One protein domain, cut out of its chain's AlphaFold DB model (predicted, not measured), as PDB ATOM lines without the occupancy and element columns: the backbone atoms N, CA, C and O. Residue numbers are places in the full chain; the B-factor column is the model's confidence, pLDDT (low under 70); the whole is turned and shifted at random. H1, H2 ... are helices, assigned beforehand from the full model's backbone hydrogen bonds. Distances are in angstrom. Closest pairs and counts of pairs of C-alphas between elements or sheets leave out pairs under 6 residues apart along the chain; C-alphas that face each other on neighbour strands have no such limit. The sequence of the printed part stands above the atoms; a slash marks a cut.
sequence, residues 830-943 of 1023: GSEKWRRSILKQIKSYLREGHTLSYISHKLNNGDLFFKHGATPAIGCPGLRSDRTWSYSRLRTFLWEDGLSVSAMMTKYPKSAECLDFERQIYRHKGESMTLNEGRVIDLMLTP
ATOM      1  N   GLY A 830      25.564 -28.781  14.949       78.75
ATOM      2  CA  GLY A 830      26.149 -29.689  15.941       78.75
ATOM      3  C   GLY A 830      27.673 -29.855  15.882       78.75
ATOM      4  O   GLY A 830      28.217 -30.492  16.780       78.75
ATOM      5  N   SER A 831      28.379 -29.270  14.902       85.69
ATOM      6  CA  SER A 831      29.854 -29.268  14.896       85.69
ATOM      7  C   SER A 831      30.432 -28.501  16.093       85.69
ATOM      8  O   SER A 831      29.746 -27.671  16.696       85.69
ATOM      9  N   GLU A 832      31.703 -28.723  16.446       86.38
ATOM     10  CA  GLU A 832      32.288 -28.026  17.597       86.38
ATOM     11  C   GLU A 832      32.438 -26.514  17.349       86.38
ATOM     12  O   GLU A 832      32.142 -25.709  18.236       86.38
ATOM     13  N   LYS A 833      32.815 -26.102  16.127       83.69
ATOM     14  CA  LYS A 833      32.825 -24.683  15.732       83.69
ATOM     15  C   LYS A 833      31.429 -24.074  15.811       83.69
ATOM     16  O   LYS A 833      31.253 -23.022  16.430       83.69
ATOM     17  N   TRP A 834      30.435 -24.766  15.252       86.94
ATOM     18  CA  TRP A 834      29.036 -24.355  15.323       86.94
ATOM     19  C   TRP A 834      28.578 -24.200  16.786       86.94
ATOM     20  O   TRP A 834      28.038 -23.155  17.154       86.94
ATOM     21  N   ARG A 835      28.884 -25.182  17.649       86.25
ATOM     22  CA  ARG A 835      28.536 -25.210  19.081       86.25
ATOM     23  C   ARG A 835      29.180 -24.049  19.843       86.25
ATOM     24  O   ARG A 835      28.486 -23.298  20.527       86.25
ATOM     25  N   ARG A 836      30.490 -23.834  19.677       85.75
ATOM     26  CA  ARG A 836      31.227 -22.713  20.296       85.75
ATOM     27  C   ARG A 836      30.631 -21.356  19.892       85.75
ATOM     28  O   ARG A 836      30.412 -20.503  20.758       85.75
ATOM     29  N   SER A 837      30.320 -21.163  18.608       84.19
ATOM     30  CA  SER A 837      29.771 -19.904  18.091       84.19
ATOM     31  C   SER A 837      28.311 -19.665  18.492       84.19
ATOM     32  O   SER A 837      27.976 -18.550  18.897       84.19
ATOM     33  N   ILE A 838      27.440 -20.681  18.484       86.19
ATOM     34  CA  ILE A 838      26.036 -20.491  18.886       86.19
ATOM     35  C   ILE A 838      25.930 -20.194  20.386       86.19
ATOM     36  O   ILE A 838      25.186 -19.303  20.796       86.19
ATOM     37  N   LEU A 839      26.770 -20.833  21.210       88.12
ATOM     38  CA  LEU A 839      26.900 -20.504  22.628       88.12
ATOM     39  C   LEU A 839      27.387 -19.070  22.833       88.12
ATOM     40  O   LEU A 839      26.885 -18.398  23.728       88.12
ATOM     41  N   LYS A 840      28.344 -18.578  22.031       86.88
ATOM     42  CA  LYS A 840      28.798 -17.175  22.086       86.88
ATOM     43  C   LYS A 840      27.624 -16.212  21.866       86.88
ATOM     44  O   LYS A 840      27.499 -15.252  22.627       86.88
ATOM     45  N   GLN A 841      26.737 -16.510  20.913       83.94
ATOM     46  CA  GLN A 841      25.539 -15.708  20.648       83.94
ATOM     47  C   GLN A 841      24.501 -15.795  21.777       83.94
ATOM     48  O   GLN A 841      24.080 -14.765  22.299       83.94
ATOM     49  N   ILE A 842      24.136 -17.004  22.223       87.69
ATOM     50  CA  ILE A 842      23.188 -17.208  23.336       87.69
ATOM     51  C   ILE A 842      23.688 -16.493  24.605       87.69
ATOM     52  O   ILE A 842      22.926 -15.809  25.291       87.69
ATOM     53  N   LYS A 843      24.998 -16.565  24.880       87.69
ATOM     54  CA  LYS A 843      25.656 -15.847  25.984       87.69
ATOM     55  C   LYS A 843      25.648 -14.321  25.800       87.69
ATOM     56  O   LYS A 843      25.715 -13.628  26.811       87.69
ATOM     57  N   SER A 844      25.561 -13.780  24.577       84.00
ATOM     58  CA  SER A 844      25.314 -12.341  24.357       84.00
ATOM     59  C   SER A 844      23.892 -11.974  24.753       84.00
ATOM     60  O   SER A 844      23.699 -11.128  25.625       84.00
ATOM     61  N   TYR A 845      22.903 -12.696  24.229       80.50
ATOM     62  CA  TYR A 845      21.502 -12.410  24.514       80.50
ATOM     63  C   TYR A 845      21.173 -12.490  26.022       80.50
ATOM     64  O   TYR A 845      20.493 -11.618  26.569       80.50
ATOM     65  N   LEU A 846      21.760 -13.451  26.744       82.69
ATOM     66  CA  LEU A 846      21.655 -13.532  28.207       82.69
ATOM     67  C   LEU A 846      22.347 -12.357  28.945       82.69
ATOM     68  O   LEU A 846      21.912 -11.986  30.036       82.69
ATOM     69  N   ARG A 847      23.387 -11.727  28.371       80.88
ATOM     70  CA  ARG A 847      24.023 -10.491  28.894       80.88
ATOM     71  C   ARG A 847      23.242  -9.218  28.569       80.88
ATOM     72  O   ARG A 847      23.502  -8.183  29.192       80.88
ATOM     73  N   GLU A 848      22.333  -9.252  27.606       74.62
ATOM     74  CA  GLU A 848      21.452  -8.128  27.270       74.62
ATOM     75  C   GLU A 848      20.258  -8.072  28.240       74.62
ATOM     76  O   GLU A 848      19.940  -7.000  28.770       74.62
ATOM     77  N   GLY A 849      19.711  -9.245  28.578       72.75
ATOM     78  CA  GLY A 849      18.584  -9.434  29.503       72.75
ATOM     79  C   GLY A 849      17.467 -10.330  28.956       72.75
ATOM     80  O   GLY A 849      16.362 -10.302  29.492       72.75
ATOM     81  N   HIS A 850      17.721 -11.056  27.863       76.12
ATOM     82  CA  HIS A 850      16.712 -11.826  27.138       76.12
ATOM     83  C   HIS A 850      16.399 -13.180  27.784       76.12
ATOM     84  O   HIS A 850      17.189 -13.731  28.552       76.12
ATOM     85  N   THR A 851      15.246 -13.742  27.425       74.69
ATOM     86  CA  THR A 851      14.738 -15.018  27.955       74.69
ATOM     87  C   THR A 851      15.056 -16.191  27.021       74.69
ATOM     88  O   THR A 851      15.366 -15.986  25.847       74.69
ATOM     89  N   LEU A 852      14.969 -17.437  27.499       81.25
ATOM     90  CA  LEU A 852      15.263 -18.611  26.667       81.25
ATOM     91  C   LEU A 852      14.220 -18.806  25.560       81.25
ATOM     92  O   LEU A 852      14.578 -19.203  24.452       81.25
ATOM     93  N   SER A 853      12.949 -18.483  25.800       76.06
ATOM     94  CA  SER A 853      11.908 -18.543  24.762       76.06
ATOM     95  C   SER A 853      12.123 -17.478  23.688       76.06
ATOM     96  O   SER A 853      11.941 -17.759  22.505       76.06
ATOM     97  N   TYR A 854      12.576 -16.278  24.071       74.75
ATOM     98  CA  TYR A 854      12.934 -15.236  23.106       74.75
ATOM     99  C   TYR A 854      14.177 -15.596  22.293       74.75
ATOM    100  O   TYR A 854      14.186 -15.443  21.074       74.75
ATOM    101  N   ILE A 855      15.208 -16.139  22.943       80.62
ATOM    102  CA  ILE A 855      16.403 -16.631  22.252       80.62
ATOM    103  C   ILE A 855      16.013 -17.752  21.281       80.62
ATOM    104  O   ILE A 855      16.396 -17.698  20.120       80.62
ATOM    105  N   SER A 856      15.166 -18.700  21.695       80.44
ATOM    106  CA  SER A 856      14.634 -19.750  20.809       80.44
ATOM    107  C   SER A 856      13.875 -19.162  19.608       80.44
ATOM    108  O   SER A 856      14.083 -19.592  18.476       80.44
ATOM    109  N   HIS A 857      13.046 -18.130  19.823       73.94
ATOM    110  CA  HIS A 857      12.355 -17.395  18.753       73.94
ATOM    111  C   HIS A 857      13.340 -16.752  17.765       73.94
ATOM    112  O   HIS A 857      13.185 -16.951  16.560       73.94
ATOM    113  N   LYS A 858      14.372 -16.056  18.257       74.12
ATOM    114  CA  LYS A 858      15.425 -15.420  17.441       74.12
ATOM    115  C   LYS A 858      16.273 -16.430  16.669       74.12
ATOM    116  O   LYS A 858      16.665 -16.158  15.542       74.12
ATOM    117  N   LEU A 859      16.549 -17.602  17.245       78.56
ATOM    118  CA  LEU A 859      17.280 -18.663  16.547       78.56
ATOM    119  C   LEU A 859      16.425 -19.327  15.454       78.56
ATOM    120  O   LEU A 859      16.951 -19.641  14.390       78.56
ATOM    121  N   ASN A 860      15.115 -19.487  15.672       74.81
ATOM    122  CA  ASN A 860      14.197 -20.057  14.676       74.81
ATOM    123  C   ASN A 860      13.869 -19.098  13.526       74.81
ATOM    124  O   ASN A 860      13.880 -19.503  12.370       74.81
ATOM    125  N   ASN A 861      13.538 -17.845  13.841       67.12
ATOM    126  CA  ASN A 861      12.987 -16.883  12.879       67.12
ATOM    127  C   ASN A 861      14.029 -15.877  12.364       67.12
ATOM    128  O   ASN A 861      13.685 -14.982  11.591       67.12
ATOM    129  N   GLY A 862      15.274 -15.994  12.835       63.62
ATOM    130  CA  GLY A 862      16.297 -14.975  12.671       63.62
ATOM    131  C   GLY A 862      15.968 -13.679  13.412       63.62
ATOM    132  O   GLY A 862      15.064 -13.594  14.249       63.62
ATOM    133  N   ASP A 863      16.715 -12.638  13.066       56.50
ATOM    134  CA  ASP A 863      16.437 -11.271  13.475       56.50
ATOM    135  C   ASP A 863      16.256 -10.361  12.254       56.50
ATOM    136  O   ASP A 863      17.085 -10.350  11.341       56.50
ATOM    137  N   LEU A 864      15.170  -9.584  12.264       43.53
ATOM    138  CA  LEU A 864      14.848  -8.566  11.257       43.53
ATOM    139  C   LEU A 864      15.500  -7.207  11.569       43.53
ATOM    140  O   LEU A 864      15.471  -6.313  10.731       43.53
ATOM    141  N   PHE A 865      16.083  -7.034  12.762       32.75
ATOM    142  CA  PHE A 865      16.669  -5.761  13.201       32.75
ATOM    143  C   PHE A 865      18.081  -5.471  12.658       32.75
ATOM    144  O   PHE A 865      18.596  -4.373  12.879       32.75
ATOM    145  N   PHE A 866      18.729  -6.405  11.955       40.75
ATOM    146  CA  PHE A 866      20.043  -6.151  11.355       40.75
ATOM    147  C   PHE A 866      19.923  -5.395  10.024       40.75
ATOM    148  O   PHE A 866      19.184  -5.799   9.129       40.75
ATOM    149  N   LYS A 867      20.746  -4.347   9.862       40.22
ATOM    150  CA  LYS A 867      20.886  -3.528   8.636       40.22
ATOM    151  C   LYS A 867      21.024  -4.334   7.332       40.22
ATOM    152  O   LYS A 867      20.710  -3.817   6.267       40.22
ATOM    153  N   HIS A 868      21.540  -5.562   7.402       45.69
ATOM    154  CA  HIS A 868      22.014  -6.338   6.249       45.69
ATOM    155  C   HIS A 868      21.078  -7.497   5.854       45.69
ATOM    156  O   HIS A 868      21.507  -8.444   5.181       45.69
ATOM    157  N   GLY A 869      19.802  -7.394   6.253       50.28
ATOM    158  CA  GLY A 869      18.704  -8.284   5.874       50.28
ATOM    159  C   GLY A 869      18.339  -9.329   6.932       50.28
ATOM    160  O   GLY A 869      19.049  -9.517   7.921       50.28
ATOM    161  N   ALA A 870      17.220 -10.022   6.700       51.72
ATOM    162  CA  ALA A 870      16.767 -11.118   7.550       51.72
ATOM    163  C   ALA A 870      17.831 -12.225   7.629       51.72
ATOM    164  O   ALA A 870      18.334 -12.697   6.606       51.72
ATOM    165  N   THR A 871      18.155 -12.655   8.846       58.50
ATOM    166  CA  THR A 871      18.997 -13.838   9.069       58.50
ATOM    167  C   THR A 871      18.157 -15.115   8.942       58.50
ATOM    168  O   THR A 871      17.002 -15.119   9.364       58.50
ATOM    169  N   PRO A 872      18.680 -16.200   8.344       61.09
ATOM    170  CA  PRO A 872      17.944 -17.452   8.215       61.09
ATOM    171  C   PRO A 872      17.943 -18.241   9.528       61.09
ATOM    172  O   PRO A 872      18.780 -18.029  10.407       61.09
ATOM    173  N   ALA A 873      17.024 -19.204   9.623       67.50
ATOM    174  CA  ALA A 873      16.909 -20.103  10.764       67.50
ATOM    175  C   ALA A 873      18.242 -20.802  11.096       67.50
ATOM    176  O   ALA A 873      18.926 -21.373  10.233       67.50
ATOM    177  N   ILE A 874      18.594 -20.804  12.379       75.06
ATOM    178  CA  ILE A 874      19.694 -21.594  12.925       75.06
ATOM    179  C   ILE A 874      19.100 -22.885  13.471       75.06
ATOM    180  O   ILE A 874      18.358 -22.859  14.445       75.06
ATOM    181  N   GLY A 875      19.428 -24.020  12.852       73.38
ATOM    182  CA  GLY A 875      18.917 -25.323  13.280       73.38
ATOM    183  C   GLY A 875      19.379 -25.712  14.689       73.38
ATOM    184  O   GLY A 875      20.519 -25.458  15.070       73.38
ATOM    185  N   CYS A 876      18.494 -26.349  15.445       78.44
ATOM    186  CA  CYS A 876      18.778 -27.016  16.711       78.44
ATOM    187  C   CYS A 876      19.456 -28.383  16.441       78.44
ATOM    188  O   CYS A 876      19.088 -29.050  15.467       78.44
ATOM    189  N   PRO A 877      20.457 -28.813  17.234       75.38
ATOM    190  CA  PRO A 877      21.179 -30.060  16.990       75.38
ATOM    191  C   PRO A 877      20.375 -31.295  17.426       75.38
ATOM    192  O   PRO A 877      19.559 -31.232  18.341       75.38
ATOM    193  N   GLY A 878      20.652 -32.439  16.790       61.72
ATOM    194  CA  GLY A 878      20.216 -33.766  17.252       61.72
ATOM    195  C   GLY A 878      19.072 -34.440  16.482       61.72
ATOM    196  O   GLY A 878      18.892 -35.644  16.639       61.72
ATOM    197  N   LEU A 879      18.327 -33.737  15.618       53.09
ATOM    198  CA  LEU A 879      17.169 -34.306  14.903       53.09
ATOM    199  C   LEU A 879      17.212 -34.057  13.388       53.09
ATOM    200  O   LEU A 879      17.628 -32.998  12.918       53.09
ATOM    201  N   ARG A 880      16.776 -35.056  12.602       55.56
ATOM    202  CA  ARG A 880      16.781 -34.996  11.125       55.56
ATOM    203  C   ARG A 880      15.575 -34.257  10.532       55.56
ATOM    204  O   ARG A 880      15.756 -33.573   9.531       55.56
ATOM    205  N   SER A 881      14.388 -34.402  11.126       56.03
ATOM    206  CA  SER A 881      13.110 -33.883  10.607       56.03
ATOM    207  C   SER A 881      12.716 -32.520  11.185       56.03
ATOM    208  O   SER A 881      12.362 -31.619  10.433       56.03
ATOM    209  N   ASP A 882      12.813 -32.346  12.504       65.31
ATOM    210  CA  ASP A 882      12.505 -31.093  13.197       65.31
ATOM    211  C   ASP A 882      13.777 -30.487  13.805       65.31
ATOM    212  O   ASP A 882      14.315 -30.996  14.788       65.31
ATOM    213  N   ARG A 883      14.247 -29.383  13.214       71.94
ATOM    214  CA  ARG A 883      15.419 -28.619  13.675       71.94
ATOM    215  C   ARG A 883      15.040 -27.342  14.440       71.94
ATOM    216  O   ARG A 883      15.862 -26.434  14.528       71.94
ATOM    217  N   THR A 884      13.822 -27.212  14.966       77.00
ATOM    218  CA  THR A 884      13.411 -26.002  15.703       77.00
ATOM    219  C   THR A 884      13.964 -25.967  17.132       77.00
ATOM    220  O   THR A 884      14.060 -26.983  17.822       77.00
ATOM    221  N   TRP A 885      14.307 -24.775  17.617       81.00
ATOM    222  CA  TRP A 885      14.570 -24.516  19.029       81.00
ATOM    223  C   TRP A 885      13.255 -24.356  19.788       81.00
ATOM    224  O   TRP A 885      12.488 -23.427  19.533       81.00
ATOM    225  N   SER A 886      13.023 -25.224  20.766       79.31
ATOM    226  CA  SER A 886      12.053 -24.997  21.839       79.31
ATOM    227  C   SER A 886      12.775 -24.512  23.100       79.31
ATOM    228  O   SER A 886      13.982 -24.724  23.251       79.31
ATOM    229  N   TYR A 887      12.030 -23.946  24.058       80.38
ATOM    230  CA  TYR A 887      12.554 -23.657  25.400       80.38
ATOM    231  C   TYR A 887      13.218 -24.897  26.028       80.38
ATOM    232  O   TYR A 887      14.312 -24.799  26.583       80.38
ATOM    233  N   SER A 888      12.582 -26.070  25.905       79.81
ATOM    234  CA  SER A 888      13.100 -27.345  26.408       79.81
ATOM    235  C   SER A 888      14.419 -27.735  25.735       79.81
ATOM    236  O   SER A 888      15.397 -27.970  26.441       79.81
ATOM    237  N   ARG A 889      14.505 -27.706  24.397       84.75
ATOM    238  CA  ARG A 889      15.742 -28.025  23.659       84.75
ATOM    239  C   ARG A 889      16.875 -27.044  23.959       84.75
ATOM    240  O   ARG A 889      17.988 -27.481  24.235       84.75
ATOM    241  N   LEU A 890      16.605 -25.733  23.977       87.50
ATOM    242  CA  LEU A 890      17.617 -24.725  24.315       87.50
ATOM    243  C   LEU A 890      18.120 -24.888  25.758       87.50
ATOM    244  O   LEU A 890      19.318 -24.776  26.010       87.50
ATOM    245  N   ARG A 891      17.223 -25.188  26.706       87.00
ATOM    246  CA  ARG A 891      17.582 -25.470  28.101       87.00
ATOM    247  C   ARG A 891      18.432 -26.739  28.231       87.00
ATOM    248  O   ARG A 891      19.378 -26.720  29.014       87.00
ATOM    249  N   THR A 892      18.118 -27.808  27.499       86.88
ATOM    250  CA  THR A 892      18.905 -29.055  27.499       86.88
ATOM    251  C   THR A 892      20.291 -28.832  26.896       86.88
ATOM    252  O   THR A 892      21.280 -29.117  27.560       86.88
ATOM    253  N   PHE A 893      20.378 -28.194  25.726       89.12
ATOM    254  CA  PHE A 893      21.646 -27.808  25.094       89.12
ATOM    255  C   PHE A 893      22.538 -26.976  26.036       89.12
ATOM    256  O   PHE A 893      23.721 -27.257  26.209       89.12
ATOM    257  N   LEU A 894      21.966 -25.981  26.725       90.38
ATOM    258  CA  LEU A 894      22.706 -25.181  27.707       90.38
ATOM    259  C   LEU A 894      23.120 -25.990  28.945       90.38
ATOM    260  O   LEU A 894      24.203 -25.758  29.479       90.38
ATOM    261  N   TRP A 895      22.311 -26.954  29.390       88.62
ATOM    262  CA  TRP A 895      22.678 -27.865  30.477       88.62
ATOM    263  C   TRP A 895      23.863 -28.765  30.092       88.62
ATOM    264  O   TRP A 895      24.810 -28.885  30.869       88.62
ATOM    265  N   GLU A 896      23.853 -29.320  28.878       87.38
ATOM    266  CA  GLU A 896      24.951 -30.107  28.290       87.38
ATOM    267  C   GLU A 896      26.241 -29.288  28.092       87.38
ATOM    268  O   GLU A 896      27.330 -29.855  28.069       87.38
ATOM    269  N   ASP A 897      26.139 -27.959  27.992       86.69
ATOM    270  CA  ASP A 897      27.257 -27.001  27.987       86.69
ATOM    271  C   ASP A 897      27.600 -26.424  29.381       86.69
ATOM    272  O   ASP A 897      28.247 -25.377  29.507       86.69
ATOM    273  N   GLY A 898      27.164 -27.084  30.460       86.81
ATOM    274  CA  GLY A 898      27.506 -26.715  31.840       86.81
ATOM    275  C   GLY A 898      26.840 -25.424  32.344       86.81
ATOM    276  O   GLY A 898      27.284 -24.822  33.327       86.81
ATOM    277  N   LEU A 899      25.772 -24.971  31.683       88.56
ATOM    278  CA  LEU A 899      24.980 -23.792  32.040       88.56
ATOM    279  C   LEU A 899      23.605 -24.207  32.564       88.56
ATOM    280  O   LEU A 899      22.569 -23.995  31.936       88.56
ATOM    281  N   SER A 900      23.595 -24.762  33.778       87.88
ATOM    282  CA  SER A 900      22.353 -24.987  34.520       87.88
ATOM    283  C   SER A 900      21.572 -23.682  34.716       87.88
ATOM    284  O   SER A 900      22.150 -22.599  34.803       87.88
ATOM    285  N   VAL A 901      20.242 -23.771  34.832       82.44
ATOM    286  CA  VAL A 901      19.370 -22.589  34.991       82.44
ATOM    287  C   VAL A 901      19.791 -21.735  36.199       82.44
ATOM    288  O   VAL A 901      19.895 -20.516  36.074       82.44
ATOM    289  N   SER A 902      20.149 -22.367  37.322       82.38
ATOM    290  CA  SER A 902      20.702 -21.682  38.499       82.38
ATOM    291  C   SER A 902      22.022 -20.963  38.186       82.38
ATOM    292  O   SER A 902      22.179 -19.793  38.521       82.38
ATOM    293  N   ALA A 903      22.958 -21.620  37.488       87.19
ATOM    294  CA  ALA A 903      24.223 -20.999  37.095       87.19
ATOM    295  C   ALA A 903      24.027 -19.847  36.094       87.19
ATOM    296  O   ALA A 903      24.787 -18.880  36.125       87.19
ATOM    297  N   MET A 904      23.004 -19.913  35.232       86.69
ATOM    298  CA  MET A 904      22.635 -18.809  34.346       86.69
ATOM    299  C   MET A 904      22.073 -17.615  35.121       86.69
ATOM    300  O   MET A 904      22.478 -16.493  34.842       86.69
ATOM    301  N   MET A 905      21.223 -17.830  36.129       82.62
ATOM    302  CA  MET A 905      20.734 -16.753  37.003       82.62
ATOM    303  C   MET A 905      21.887 -16.024  37.707       82.62
ATOM    304  O   MET A 905      21.916 -14.796  37.724       82.62
ATOM    305  N   THR A 906      22.877 -16.763  38.224       83.81
ATOM    306  CA  THR A 906      24.060 -16.174  38.875       83.81
ATOM    307  C   THR A 906      24.990 -15.459  37.885       83.81
ATOM    308  O   THR A 906      25.470 -14.367  38.178       83.81
ATOM    309  N   LYS A 907      25.255 -16.046  36.706       85.88
ATOM    310  CA  LYS A 907      26.178 -15.480  35.697       85.88
ATOM    311  C   LYS A 907      25.562 -14.344  34.868       85.88
ATOM    312  O   LYS A 907      26.298 -13.506  34.348       85.88
ATOM    313  N   TYR A 908      24.237 -14.303  34.740       85.38
ATOM    314  CA  TYR A 908      23.497 -13.360  33.899       85.38
ATOM    315  C   TYR A 908      22.386 -12.656  34.700       85.38
ATOM    316  O   TYR A 908      21.200 -12.827  34.405       85.38
ATOM    317  N   PRO A 909      22.738 -11.808  35.689       75.50
ATOM    318  CA  PRO A 909      21.771 -11.203  36.611       75.50
ATOM    319  C   PRO A 909      20.706 -10.339  35.918       75.50
ATOM    320  O   PRO A 909      19.620 -10.168  36.456       75.50
ATOM    321  N   LYS A 910      20.972  -9.835  34.703       72.38
ATOM    322  CA  LYS A 910      19.993  -9.104  33.873       72.38
ATOM    323  C   LYS A 910      18.830  -9.970  33.373       72.38
ATOM    324  O   LYS A 910      17.784  -9.410  33.075       72.38
ATOM    325  N   SER A 911      19.024 -11.284  33.272       76.50
ATOM    326  CA  SER A 911      18.015 -12.248  32.808       76.50
ATOM    327  C   SER A 911      17.420 -13.065  33.962       76.50
ATOM    328  O   SER A 911      16.437 -13.767  33.759       76.50
ATOM    329  N   ALA A 912      17.985 -12.985  35.175       74.56
ATOM    330  CA  ALA A 912      17.693 -13.899  36.284       74.56
ATOM    331  C   ALA A 912      16.201 -13.997  36.658       74.56
ATOM    332  O   ALA A 912      15.679 -15.107  36.746       74.56
ATOM    333  N   GLU A 913      15.498 -12.868  36.815       68.12
ATOM    334  CA  GLU A 913      14.055 -12.870  37.123       68.12
ATOM    335  C   GLU A 913      13.213 -13.475  35.989       68.12
ATOM    336  O   GLU A 913      12.235 -14.180  36.237       68.12
ATOM    337  N   CYS A 914      13.614 -13.243  34.736       70.56
ATOM    338  CA  CYS A 914      12.911 -13.762  33.564       70.56
ATOM    339  C   CYS A 914      13.135 -15.271  33.408       70.56
ATOM    340  O   CYS A 914      12.192 -16.009  33.130       70.56
ATOM    341  N   LEU A 915      14.362 -15.738  33.664       76.38
ATOM    342  CA  LEU A 915      14.716 -17.156  33.686       76.38
ATOM    343  C   LEU A 915      13.953 -17.918  34.777       76.38
ATOM    344  O   LEU A 915      13.587 -19.072  34.549       76.38
ATOM    345  N   ASP A 916      13.696 -17.311  35.944       74.44
ATOM    346  CA  ASP A 916      12.904 -17.977  36.986       74.44
ATOM    347  C   ASP A 916      11.412 -17.996  36.641       74.44
ATOM    348  O   ASP A 916      10.759 -19.017  36.836       74.44
ATOM    349  N   PHE A 917      10.881 -16.930  36.035       70.75
ATOM    350  CA  PHE A 917       9.493 -16.902  35.570       70.75
ATOM    351  C   PHE A 917       9.221 -17.940  34.468       70.75
ATOM    352  O   PHE A 917       8.274 -18.718  34.584       70.75
ATOM    353  N   GLU A 918      10.087 -18.045  33.452       73.44
ATOM    354  CA  GLU A 918       9.985 -19.110  32.442       73.44
ATOM    355  C   GLU A 918      10.110 -20.506  33.066       73.44
ATOM    356  O   GLU A 918       9.364 -21.414  32.715       73.44
ATOM    357  N   ARG A 919      11.015 -20.686  34.036       76.31
ATOM    358  CA  ARG A 919      11.179 -21.948  34.774       76.31
ATOM    359  C   ARG A 919       9.932 -22.310  35.588       76.31
ATOM    360  O   ARG A 919       9.617 -23.494  35.693       76.31
ATOM    361  N   GLN A 920       9.235 -21.328  36.164       70.88
ATOM    362  CA  GLN A 920       7.962 -21.523  36.865       70.88
ATOM    363  C   GLN A 920       6.838 -21.904  35.887       70.88
ATOM    364  O   GLN A 920       6.138 -22.883  36.139       70.88
ATOM    365  N   ILE A 921       6.710 -21.210  34.749       67.00
ATOM    366  CA  ILE A 921       5.732 -21.536  33.693       67.00
ATOM    367  C   ILE A 921       5.983 -22.937  33.125       67.00
ATOM    368  O   ILE A 921       5.063 -23.748  33.063       67.00
ATOM    369  N   TYR A 922       7.231 -23.254  32.770       69.06
ATOM    370  CA  TYR A 922       7.609 -24.558  32.223       69.06
ATOM    371  C   TYR A 922       7.287 -25.701  33.195       69.06
ATOM    372  O   TYR A 922       6.715 -26.710  32.800       69.06
ATOM    373  N   ARG A 923       7.577 -25.518  34.493       70.38
ATOM    374  CA  ARG A 923       7.192 -26.471  35.551       70.38
ATOM    375  C   ARG A 923       5.681 -26.686  35.665       70.38
ATOM    376  O   ARG A 923       5.282 -27.731  36.164       70.38
ATOM    377  N   HIS A 924       4.864 -25.725  35.237       65.06
ATOM    378  CA  HIS A 924       3.406 -25.818  35.293       65.06
ATOM    379  C   HIS A 924       2.792 -26.409  34.011       65.06
ATOM    380  O   HIS A 924       1.814 -27.143  34.110       65.06
ATOM    381  N   LYS A 925       3.371 -26.122  32.831       63.69
ATOM    382  CA  LYS A 925       2.918 -26.613  31.508       63.69
ATOM    383  C   LYS A 925       3.595 -27.910  31.023       63.69
ATOM    384  O   LYS A 925       3.276 -28.391  29.939       63.69
ATOM    385  N   GLY A 926       4.540 -28.470  31.776       57.00
ATOM    386  CA  GLY A 926       5.225 -29.720  31.432       57.00
ATOM    387  C   GLY A 926       6.351 -29.548  30.407       57.00
ATOM    388  O   GLY A 926       7.521 -29.631  30.782       57.00
ATOM    389  N   GLU A 927       6.018 -29.340  29.125       56.25
ATOM    390  CA  GLU A 927       6.965 -29.626  28.022       56.25
ATOM    391  C   GLU A 927       7.128 -28.576  26.909       56.25
ATOM    392  O   GLU A 927       8.187 -28.550  26.268       56.25
ATOM    393  N   SER A 928       6.172 -27.666  26.681       57.59
ATOM    394  CA  SER A 928       6.352 -26.597  25.682       57.59
ATOM    395  C   SER A 928       5.772 -25.241  26.093       57.59
ATOM    396  O   SER A 928       4.695 -25.146  26.677       57.59
ATOM    397  N   MET A 929       6.519 -24.183  25.761       64.06
ATOM    398  CA  MET A 929       6.026 -22.805  25.705       64.06
ATOM    399  C   MET A 929       5.799 -22.422  24.242       64.06
ATOM    400  O   MET A 929       6.605 -22.768  23.376       64.06
ATOM    401  N   THR A 930       4.714 -21.702  23.964       61.97
ATOM    402  CA  THR A 930       4.311 -21.359  22.589       61.97
ATOM    403  C   THR A 930       4.999 -20.099  22.044       61.97
ATOM    404  O   THR A 930       5.526 -19.266  22.784       61.97
ATOM    405  N   LEU A 931       4.956 -19.906  20.718       56.50
ATOM    406  CA  LEU A 931       5.487 -18.699  20.064       56.50
ATOM    407  C   LEU A 931       4.812 -17.412  20.579       56.50
ATOM    408  O   LEU A 931       5.467 -16.376  20.712       56.50
ATOM    409  N   ASN A 932       3.514 -17.484  20.889       62.75
ATOM    410  CA  ASN A 932       2.750 -16.365  21.437       62.75
ATOM    411  C   ASN A 932       3.160 -16.058  22.882       62.75
ATOM    412  O   ASN A 932       3.326 -14.892  23.218       62.75
ATOM    413  N   GLU A 933       3.417 -17.074  23.708       64.81
ATOM    414  CA  GLU A 933       3.974 -16.894  25.056       64.81
ATOM    415  C   GLU A 933       5.345 -16.200  25.014       64.81
ATOM    416  O   GLU A 933       5.556 -15.210  25.716       64.81
ATOM    417  N   GLY A 934       6.246 -16.644  24.130       58.44
ATOM    418  CA  GLY A 934       7.548 -15.998  23.927       58.44
ATOM    419  C   GLY A 934       7.438 -14.541  23.455       58.44
ATOM    420  O   GLY A 934       8.164 -13.677  23.945       58.44
ATOM    421  N   ARG A 935       6.494 -14.238  22.551       59.81
ATOM    422  CA  ARG A 935       6.218 -12.865  22.084       59.81
ATOM    423  C   ARG A 935       5.611 -11.976  23.169       59.81
ATOM    424  O   ARG A 935       6.015 -10.825  23.290       59.81
ATOM    425  N   VAL A 936       4.676 -12.491  23.968       64.00
ATOM    426  CA  VAL A 936       4.093 -11.749  25.097       64.00
ATOM    427  C   VAL A 936       5.176 -11.415  26.127       64.00
ATOM    428  O   VAL A 936       5.224 -10.282  26.599       64.00
ATOM    429  N   ILE A 937       6.105 -12.336  26.402       62.06
ATOM    430  CA  ILE A 937       7.253 -12.086  27.287       62.06
ATOM    431  C   ILE A 937       8.201 -11.006  26.724       62.06
ATOM    432  O   ILE A 937       8.591 -10.110  27.472       62.06
ATOM    433  N   ASP A 938       8.523 -10.999  25.426       54.47
ATOM    434  CA  ASP A 938       9.352  -9.928  24.830       54.47
ATOM    435  C   ASP A 938       8.653  -8.552  24.832       54.47
ATOM    436  O   ASP A 938       9.250  -7.523  25.165       54.47
ATOM    437  N   LEU A 939       7.340  -8.524  24.578       56.94
ATOM    438  CA  LEU A 939       6.522  -7.310  24.701       56.94
ATOM    439  C   LEU A 939       6.524  -6.736  26.130       56.94
ATOM    440  O   LEU A 939       6.380  -5.526  26.301       56.94
ATOM    441  N   MET A 940       6.751  -7.558  27.159       56.59
ATOM    442  CA  MET A 940       6.937  -7.102  28.545       56.59
ATOM    443  C   MET A 940       8.357  -6.555  28.802       56.59
ATOM    444  O   MET A 940       8.568  -5.771  29.737       56.59
ATOM    445  N   LEU A 941       9.340  -6.920  27.972       51.34
ATOM    446  CA  LEU A 941      10.750  -6.555  28.125       51.34
ATOM    447  C   LEU A 941      11.168  -5.304  27.350       51.34
ATOM    448  O   LEU A 941      12.001  -4.555  27.872       51.34
ATOM    449  N   THR A 942      10.546  -4.989  26.211       50.56
ATOM    450  CA  THR A 942      10.879  -3.780  25.429       50.56
ATOM    451  C   THR A 942      10.845  -2.465  26.254       50.56
ATOM    452  O   THR A 942      10.076  -2.353  27.216       50.56
ATOM    453  N   PRO A 943      11.686  -1.447  25.941       42.03
ATOM    454  CA  PRO A 943      11.831  -0.259  26.802       42.03
ATOM    455  C   PRO A 943      10.800   0.863  26.594       42.03
ATOM    456  O   PRO A 943      10.781   1.804  27.378       42.03
TER     457      PRO A 943
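This is residues 830 to 943 of the 1023 residues of an uncharacterized protein of Endozoicomonas numazuensis (UniProt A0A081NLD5). Helices mostly cross in a rounded cluster: short H2 is in the middle, long H1 crosses one side of it, H6 packs on another, H3 meets its start, and the H4 and H5 hairpin lies beyond that end. The printed part has 114 residues with six named helices, H1 to H6 in chain order, which hold 69 of them, and no named strand; its class is all helix, and it is compact, with a radius of gyration of the C-alphas of 13.6 A and spans of 31 by 30 by 26 A.

H1, residues 832 to 848, is close to but not clearly touching H2, residues 852 to 861; the closest C-alphas, Ile 842 and Ile 855, are 6.9 A apart. H2 touches H3, residues 887 to 896, closest C-alphas Ser 853 and Tyr 887, 5.2 A, and H6, residues 931 to 941, closest Ser 853 and Gly 934, 5.1 A. H4, residues 901 to 907, and H5, residues 912 to 925, form a hairpin at a shallow tilt of 6 degrees. In the six helices every O i to N i+4 pair is within hydrogen-bond range.

H1, 24.6 A long, begins at C-alpha 832 (32.288, -28.026, 17.597); H6 ends at C-alpha 941 (10.750, -6.555, 28.125).

The printed part has no cut; H2 to H3 is a long link. pLDDT is under 70 in 41 residues, among them 924 to 943.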